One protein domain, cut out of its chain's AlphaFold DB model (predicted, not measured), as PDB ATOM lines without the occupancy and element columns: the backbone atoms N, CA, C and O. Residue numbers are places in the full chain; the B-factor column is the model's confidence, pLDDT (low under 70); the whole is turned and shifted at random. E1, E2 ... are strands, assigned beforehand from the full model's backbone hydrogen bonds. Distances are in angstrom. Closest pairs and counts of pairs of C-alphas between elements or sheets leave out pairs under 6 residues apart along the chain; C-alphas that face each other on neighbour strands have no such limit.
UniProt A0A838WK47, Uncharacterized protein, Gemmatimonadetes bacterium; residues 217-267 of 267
ATOM      1  N   SER A 217      34.683   8.557 -15.668       96.06
ATOM      2  CA  SER A 217      33.646   7.913 -16.474       96.06
ATOM      3  C   SER A 217      32.947   6.827 -15.664       96.06
ATOM      4  O   SER A 217      33.602   5.979 -15.055       96.06
ATOM      5  N   THR A 218      31.615   6.809 -15.714       95.25
ATOM      6  CA  THR A 218      30.797   5.805 -15.019       95.25
ATOM      7  C   THR A 218      30.435   4.606 -15.892       95.25
ATOM      8  O   THR A 218      29.732   3.705 -15.440       95.25
ATOM      9  N   GLY A 219      30.839   4.599 -17.170       93.38
ATOM     10  CA  GLY A 219      30.430   3.560 -18.122       93.38
ATOM     11  C   GLY A 219      28.908   3.450 -18.287       93.38
ATOM     12  O   GLY A 219      28.385   2.359 -18.496       93.38
ATOM     13  N   GLY A 220      28.191   4.566 -18.133       92.88
ATOM     14  CA  GLY A 220      26.732   4.617 -18.230       92.88
ATOM     15  C   GLY A 220      25.975   4.368 -16.938       92.88
ATOM     16  O   GLY A 220      24.749   4.278 -16.980       92.88
ATOM     17  N   GLU A 221      26.648   4.316 -15.794       93.62
ATOM     18  CA  GLU A 221      26.005   4.268 -14.480       93.62
ATOM     19  C   GLU A 221      25.637   5.678 -13.965       93.62
ATOM     20  O   GLU A 221      26.286   6.665 -14.312       93.62
ATOM     21  N   THR A 222      24.599   5.800 -13.135       93.75
ATOM     22  CA  THR A 222      24.316   7.013 -12.351       93.75
ATOM     23  C   THR A 222      24.951   6.960 -10.966       93.75
ATOM     24  O   THR A 222      25.091   5.887 -10.380       93.75
ATOM     25  N   VAL A 223      25.269   8.128 -10.410       91.88
ATOM     26  CA  VAL A 223      25.802   8.259  -9.047       91.88
ATOM     27  C   VAL A 223      24.768   8.807  -8.065       91.88
ATOM     28  O   VAL A 223      23.784   9.442  -8.451       91.88
ATOM     29  N   ASP A 224      24.980   8.515  -6.788       92.56
ATOM     30  CA  ASP A 224      24.292   9.122  -5.656       92.56
ATOM     31  C   ASP A 224      24.829  10.540  -5.396       92.56
ATOM     32  O   ASP A 224      26.042  10.751  -5.321       92.56
ATOM     33  N   TRP A 225      23.915  11.503  -5.245       89.81
ATOM     34  CA  TRP A 225      24.245  12.928  -5.125       89.81
ATOM     35  C   TRP A 225      25.174  13.233  -3.949       89.81
ATOM     36  O   TRP A 225      26.112  14.015  -4.084       89.81
ATOM     37  N   SER A 226      24.935  12.617  -2.793       89.44
ATOM     38  CA  SER A 226      25.656  12.951  -1.564       89.44
ATOM     39  C   SER A 226      27.028  12.295  -1.489       89.44
ATOM     40  O   SER A 226      27.916  12.807  -0.813       89.44
ATOM     41  N   THR A 227      27.205  11.150  -2.147       90.88
ATOM     42  CA  THR A 227      28.385  10.295  -1.939       90.88
ATOM     43  C   THR A 227      29.262  10.124  -3.173       90.88
ATOM     44  O   THR A 227      30.397   9.671  -3.037       90.88
ATOM     45  N   GLY A 228      28.753  10.426  -4.372       90.38
ATOM     46  CA  GLY A 228      29.441  10.113  -5.630       90.38
ATOM     47  C   GLY A 228      29.534   8.610  -5.906       90.38
ATOM     48  O   GLY A 228      30.246   8.178  -6.812       90.38
ATOM     49  N   GLN A 229      28.825   7.788  -5.129       95.88
ATOM     50  CA  GLN A 229      28.837   6.344  -5.280       95.88
ATOM     51  C   GLN A 229      27.874   5.918  -6.392       95.88
ATOM     52  O   GLN A 229      26.722   6.348  -6.428       95.88
ATOM     53  N   GLY A 230      28.329   5.046  -7.288       92.94
ATOM     54  CA  GLY A 230      27.490   4.366  -8.267       92.94
ATOM     55  C   GLY A 230      26.321   3.666  -7.587       92.94
ATOM     56  O   GLY A 230      26.499   2.941  -6.603       92.94
ATOM     57  N   ASN A 231      25.114   3.909  -8.087       90.75
ATOM     58  CA  ASN A 231      23.882   3.369  -7.514       90.75
ATOM     59  C   ASN A 231      23.217   2.301  -8.397       90.75
ATOM     60  O   ASN A 231      22.069   1.922  -8.157       90.75
ATOM     61  N   GLY A 232      23.915   1.813  -9.425       89.81
ATOM     62  CA  GLY A 232      23.437   0.804 -10.369       89.81
ATOM     63  C   GLY A 232      22.363   1.289 -11.348       89.81
ATOM     64  O   GLY A 232      21.884   0.498 -12.161       89.81
ATOM     65  N   GLY A 233      21.956   2.560 -11.286       89.56
ATOM     66  CA  GLY A 233      21.042   3.153 -12.258       89.56
ATOM     67  C   GLY A 233      21.728   3.388 -13.602       89.56
ATOM     68  O   GLY A 233      22.928   3.632 -13.658       89.56
ATOM     69  N   SER A 234      20.976   3.326 -14.702       92.19
ATOM     70  CA  SER A 234      21.510   3.617 -16.039       92.19
ATOM     71  C   SER A 234      21.330   5.094 -16.395       92.19
ATOM     72  O   SER A 234      20.215   5.620 -16.360       92.19
ATOM     73  N   SER A 235      22.424   5.754 -16.769       91.62
ATOM     74  CA  SER A 235      22.446   7.133 -17.246       91.62
ATOM     75  C   SER A 235      21.882   7.239 -18.663       91.62
ATOM     76  O   SER A 235      22.113   6.381 -19.517       91.62
ATOM     77  N   ALA A 236      21.181   8.339 -18.948       88.56
ATOM     78  CA  ALA A 236      20.726   8.665 -20.300       88.56
ATOM     79  C   ALA A 236      21.892   8.953 -21.266       88.56
ATOM     80  O   ALA A 236      21.721   8.840 -22.477       88.56
ATOM     81  N   CYS A 237      23.069   9.286 -20.729       85.50
ATOM     82  CA  CYS A 237      24.293   9.501 -21.497       85.50
ATOM     83  C   CYS A 237      24.914   8.196 -22.025       85.50
ATOM     84  O   CYS A 237      25.823   8.250 -22.854       85.50
ATOM     85  N   GLY A 238      24.447   7.025 -21.564       93.06
ATOM     86  CA  GLY A 238      25.092   5.745 -21.863       93.06
ATOM     87  C   GLY A 238      26.579   5.777 -21.497       93.06
ATOM     88  O   GLY A 238      26.968   6.472 -20.563       93.06
ATOM     89  N   ASP A 239      27.424   5.096 -22.265       94.38
ATOM     90  CA  ASP A 239      28.864   4.970 -21.980       94.38
ATOM     91  C   ASP A 239      29.635   6.307 -21.944       94.38
ATOM     92  O   ASP A 239      30.757   6.353 -21.445       94.38
ATOM     93  N   ALA A 240      29.050   7.399 -22.449       95.12
ATOM     94  CA  ALA A 240      29.632   8.741 -22.381       95.12
ATOM     95  C   ALA A 240      29.412   9.438 -21.025       95.12
ATOM     96  O   ALA A 240      29.827  10.579 -20.859       95.12
ATOM     97  N   ALA A 241      28.741   8.781 -20.078       94.12
ATOM     98  CA  ALA A 241      28.481   9.308 -18.749       94.12
ATOM     99  C   ALA A 241      29.782   9.593 -17.970       94.12
ATOM    100  O   ALA A 241      30.627   8.704 -17.798       94.12
ATOM    101  N   VAL A 242      29.901  10.824 -17.473       96.50
ATOM    102  CA  VAL A 242      31.000  11.319 -16.629       96.50
ATOM    103  C   VAL A 242      30.419  11.889 -15.336       96.50
ATOM    104  O   VAL A 242      29.290  12.372 -15.317       96.50
ATOM    105  N   VAL A 243      31.155  11.800 -14.233       95.81
ATOM    106  CA  VAL A 243      30.761  12.409 -12.959       95.81
ATOM    107  C   VAL A 243      31.226  13.856 -12.890       95.81
ATOM    108  O   VAL A 243      32.379  14.153 -13.170       95.81
ATOM    109  N   GLU A 244      30.366  14.755 -12.433       93.69
ATOM    110  CA  GLU A 244      30.724  16.129 -12.081       93.69
ATOM    111  C   GLU A 244      30.305  16.439 -10.647       93.69
ATOM    112  O   GLU A 244      29.336  15.875 -10.140       93.69
ATOM    113  N   TYR A 245      31.035  17.345 -10.000       91.75
ATOM    114  CA  TYR A 245      30.657  17.903  -8.707       91.75
ATOM    115  C   TYR A 245      30.074  19.296  -8.931       91.75
ATOM    116  O   TYR A 245      30.755  20.175  -9.458       91.75
ATOM    117  N   VAL A 246      28.805  19.478  -8.577       92.06
ATOM    118  CA  VAL A 246      28.040  20.695  -8.856       92.06
ATOM    119  C   VAL A 246      27.538  21.284  -7.550       92.06
ATOM    120  O   VAL A 246      26.934  20.578  -6.745       92.06
ATOM    121  N   CYS A 247      27.747  22.587  -7.381       91.31
ATOM    122  CA  CYS A 247      27.157  23.387  -6.316       91.31
ATOM    123  C   CYS A 247      25.998  24.213  -6.876       91.31
ATOM    124  O   CYS A 247      26.081  24.766  -7.976       91.31
ATOM    125  N   ILE A 248      24.888  24.242  -6.144       86.12
ATOM    126  CA  ILE A 248      23.712  25.038  -6.478       86.12
ATOM    127  C   ILE A 248      23.679  26.228  -5.532       86.12
ATOM    128  O   ILE A 248      23.457  26.055  -4.337       86.12
ATOM    129  N   ASP A 249      23.809  27.425  -6.094       89.69
ATOM    130  CA  ASP A 249      23.660  28.679  -5.363       89.69
ATOM    131  C   ASP A 249      22.290  29.304  -5.646       89.69
ATOM    132  O   ASP A 249      21.793  29.295  -6.779       89.69
ATOM    133  N   VAL A 250      21.666  29.878  -4.619       84.25
ATOM    134  CA  VAL A 250      20.386  30.589  -4.720       84.25
ATOM    135  C   VAL A 250      20.578  32.038  -4.289       84.25
ATOM    136  O   VAL A 250      21.165  32.315  -3.248       84.25
ATOM    137  N   TRP A 251      20.063  32.972  -5.088       81.44
ATOM    138  CA  TRP A 251      20.033  34.389  -4.732       81.44
ATOM    139  C   TRP A 251      18.852  34.681  -3.797       81.44
ATOM    140  O   TRP A 251      17.699  34.492  -4.194       81.44
ATOM    141  N   ASP A 252      19.123  35.158  -2.579       84.69
ATOM    142  CA  ASP A 252      18.104  35.436  -1.549       84.69
ATOM    143  C   ASP A 252      17.590  36.891  -1.547       84.69
ATOM    144  O   ASP A 252      16.655  37.222  -0.820       84.69
ATOM    145  N   GLY A 253      18.151  37.751  -2.401       88.06
ATOM    146  CA  GLY A 253      17.867  39.188  -2.437       88.06
ATOM    147  C   GLY A 253      19.018  40.044  -1.906       88.06
ATOM    148  O   GLY A 253      19.145  41.194  -2.329       88.06
ATOM    149  N   GLU A 254      19.875  39.475  -1.060       89.12
ATOM    150  CA  GLU A 254      21.027  40.136  -0.440       89.12
ATOM    151  C   GLU A 254      22.360  39.561  -0.938       89.12
ATOM    152  O   GLU A 254      23.347  40.293  -1.028       89.12
ATOM    153  N   GLY A 255      22.388  38.283  -1.319       84.12
ATOM    154  CA  GLY A 255      23.580  37.609  -1.824       84.12
ATOM    155  C   GLY A 255      23.295  36.253  -2.471       84.12
ATOM    156  O   GLY A 255      22.176  35.738  -2.441       84.12
ATOM    157  N   TRP A 256      24.337  35.664  -3.064       86.31
ATOM    158  CA  TRP A 256      24.329  34.247  -3.426       86.31
ATOM    159  C   TRP A 256      24.562  33.428  -2.157       86.31
ATOM    160  O   TRP A 256      25.524  33.669  -1.429       86.31
ATOM    161  N   ARG A 257      23.668  32.481  -1.882       81.56
ATOM    162  CA  ARG A 257      23.795  31.514  -0.794       81.56
ATOM    163  C   ARG A 257      23.942  30.129  -1.394       81.56
ATOM    164  O   ARG A 257      23.073  29.706  -2.158       81.56
ATOM    165  N   GLU A 258      25.011  29.432  -1.029       87.38
ATOM    166  CA  GLU A 258      25.166  28.028  -1.390       87.38
ATOM    167  C   GLU A 258      24.035  27.219  -0.747       87.38
ATOM    168  O   GLU A 258      23.812  27.266   0.465       87.38
ATOM    169  N   TRP A 259      23.270  26.523  -1.583       86.69
ATOM    170  CA  TRP A 259      22.136  25.705  -1.161       86.69
ATOM    171  C   TRP A 259      22.534  24.240  -0.986       86.69
ATOM    172  O   TRP A 259      21.988  23.542  -0.130       86.69
ATOM    173  N   GLY A 260      23.494  23.773  -1.782       87.19
ATOM    174  CA  GLY A 260      24.108  22.468  -1.605       87.19
ATOM    175  C   GLY A 260      24.973  22.058  -2.785       87.19
ATOM    176  O   GLY A 260      24.717  22.442  -3.929       87.19
ATOM    177  N   CYS A 261      25.961  21.220  -2.496       92.19
ATOM    178  CA  CYS A 261      26.824  20.603  -3.488       92.19
ATOM    179  C   CYS A 261      26.641  19.086  -3.516       92.19
ATOM    180  O   CYS A 261      26.225  18.470  -2.529       92.19
ATOM    181  N   GLY A 262      26.959  18.477  -4.651       93.00
ATOM    182  CA  GLY A 262      26.965  17.031  -4.779       93.00
ATOM    183  C   GLY A 262      27.377  16.550  -6.158       93.00
ATOM    184  O   GLY A 262      27.735  17.326  -7.043       93.00
ATOM    185  N   TYR A 263      27.345  15.234  -6.315       93.50
ATOM    186  CA  TYR A 263      27.778  14.543  -7.515       93.50
ATOM    187  C   TYR A 263      26.614  14.307  -8.474       93.50
ATOM    188  O   TYR A 263      25.533  13.859  -8.092       93.50
ATOM    189  N   VAL A 264      26.846  14.553  -9.755       93.44
ATOM    190  CA  VAL A 264      25.898  14.259 -10.830       93.44
ATOM    191  C   VAL A 264      26.580  13.508 -11.944       93.44
ATOM    192  O   VAL A 264      27.782  13.617 -12.147       93.44
ATOM    193  N   THR A 265      25.786  12.759 -12.696       94.00
ATOM    194  CA  THR A 265      26.236  12.150 -13.942       94.00
ATOM    195  C   THR A 265      25.822  13.033 -15.114       94.00
ATOM    196  O   THR A 265      24.628  13.295 -15.285       94.00
ATOM    197  N   THR A 266      26.789  13.460 -15.921       93.12
ATOM    198  CA  THR A 266      26.615  14.345 -17.077       93.12
ATOM    199  C   THR A 266      27.149  13.705 -18.361       93.12
ATOM    200  O   THR A 266      27.771  12.636 -18.351       93.12
ATOM    201  N   CYS A 267      26.839  14.362 -19.473       89.94
ATOM    202  CA  CYS A 267      27.528  14.302 -20.750       89.94
ATOM    203  C   CYS A 267      27.642  15.755 -21.260       89.94
ATOM    204  O   CYS A 267      28.426  15.966 -22.204       89.94
TER     205      CYS A 267
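AT A GLANCE: This is residues 217 to 267 of the 267 residues of an uncharacterized protein of Gemmatimonadetes bacterium (UniProt A0A838WK47). A long, two-stranded hairpin of E3 and E4 makes the length of a rod-shaped model, and a short hairpin of E1 and E2 sits at one end of it, E1 beside the last part of E4. The tight turn between E3 and E4 lies at the other end. The printed part has 51 residues, with no named helix and four named strands in the order E1, E2, E3, E4, 29 residues in all; they form two antiparallel sheets of two strands each, and the class is all strand. The whole is loose, with a radius of gyration of the C-alphas of 13.3 A, and spans 42 by 19 by 13 A.

IN THESE COORDINATES: E3, residues 242 to 251, is 28.2 A long and begins at C-alpha 242 (31.000, 11.319, -16.629). E4, residues 256 to 266, is 24.2 A long, bends by 72 degrees at residue 263, and ends at C-alpha 266 (26.615, 14.345, -17.077). E1, residues 221 to 223, measures 6.7 A, and E2, residues 230 to 234, measures 9.8 A.

HOW THE PARTS SIT: E3 and E4 are a hairpin, antiparallel at 160 degrees between directions; N 244 and O 264 are 2.8 A apart and N 257 and O 250 2.9 A, within hydrogen-bond range. The closest C-alphas of E1 and E4, those of Thr 222 and Thr 265, are 5.7 A apart. E1 and E2 are a hairpin, antiparallel at 133 degrees, with N 222 and O 233 within hydrogen-bond range at 2.8 A. E2 is apart from E3 and from E4.

THE WHOLE: The C-alphas farthest apart, those of Asp 239 and Glu 254, are 42.0 A apart. The printed part has no cut, and no link is long. The mean pLDDT of the printed part is 90.8, and no printed residue is under 70.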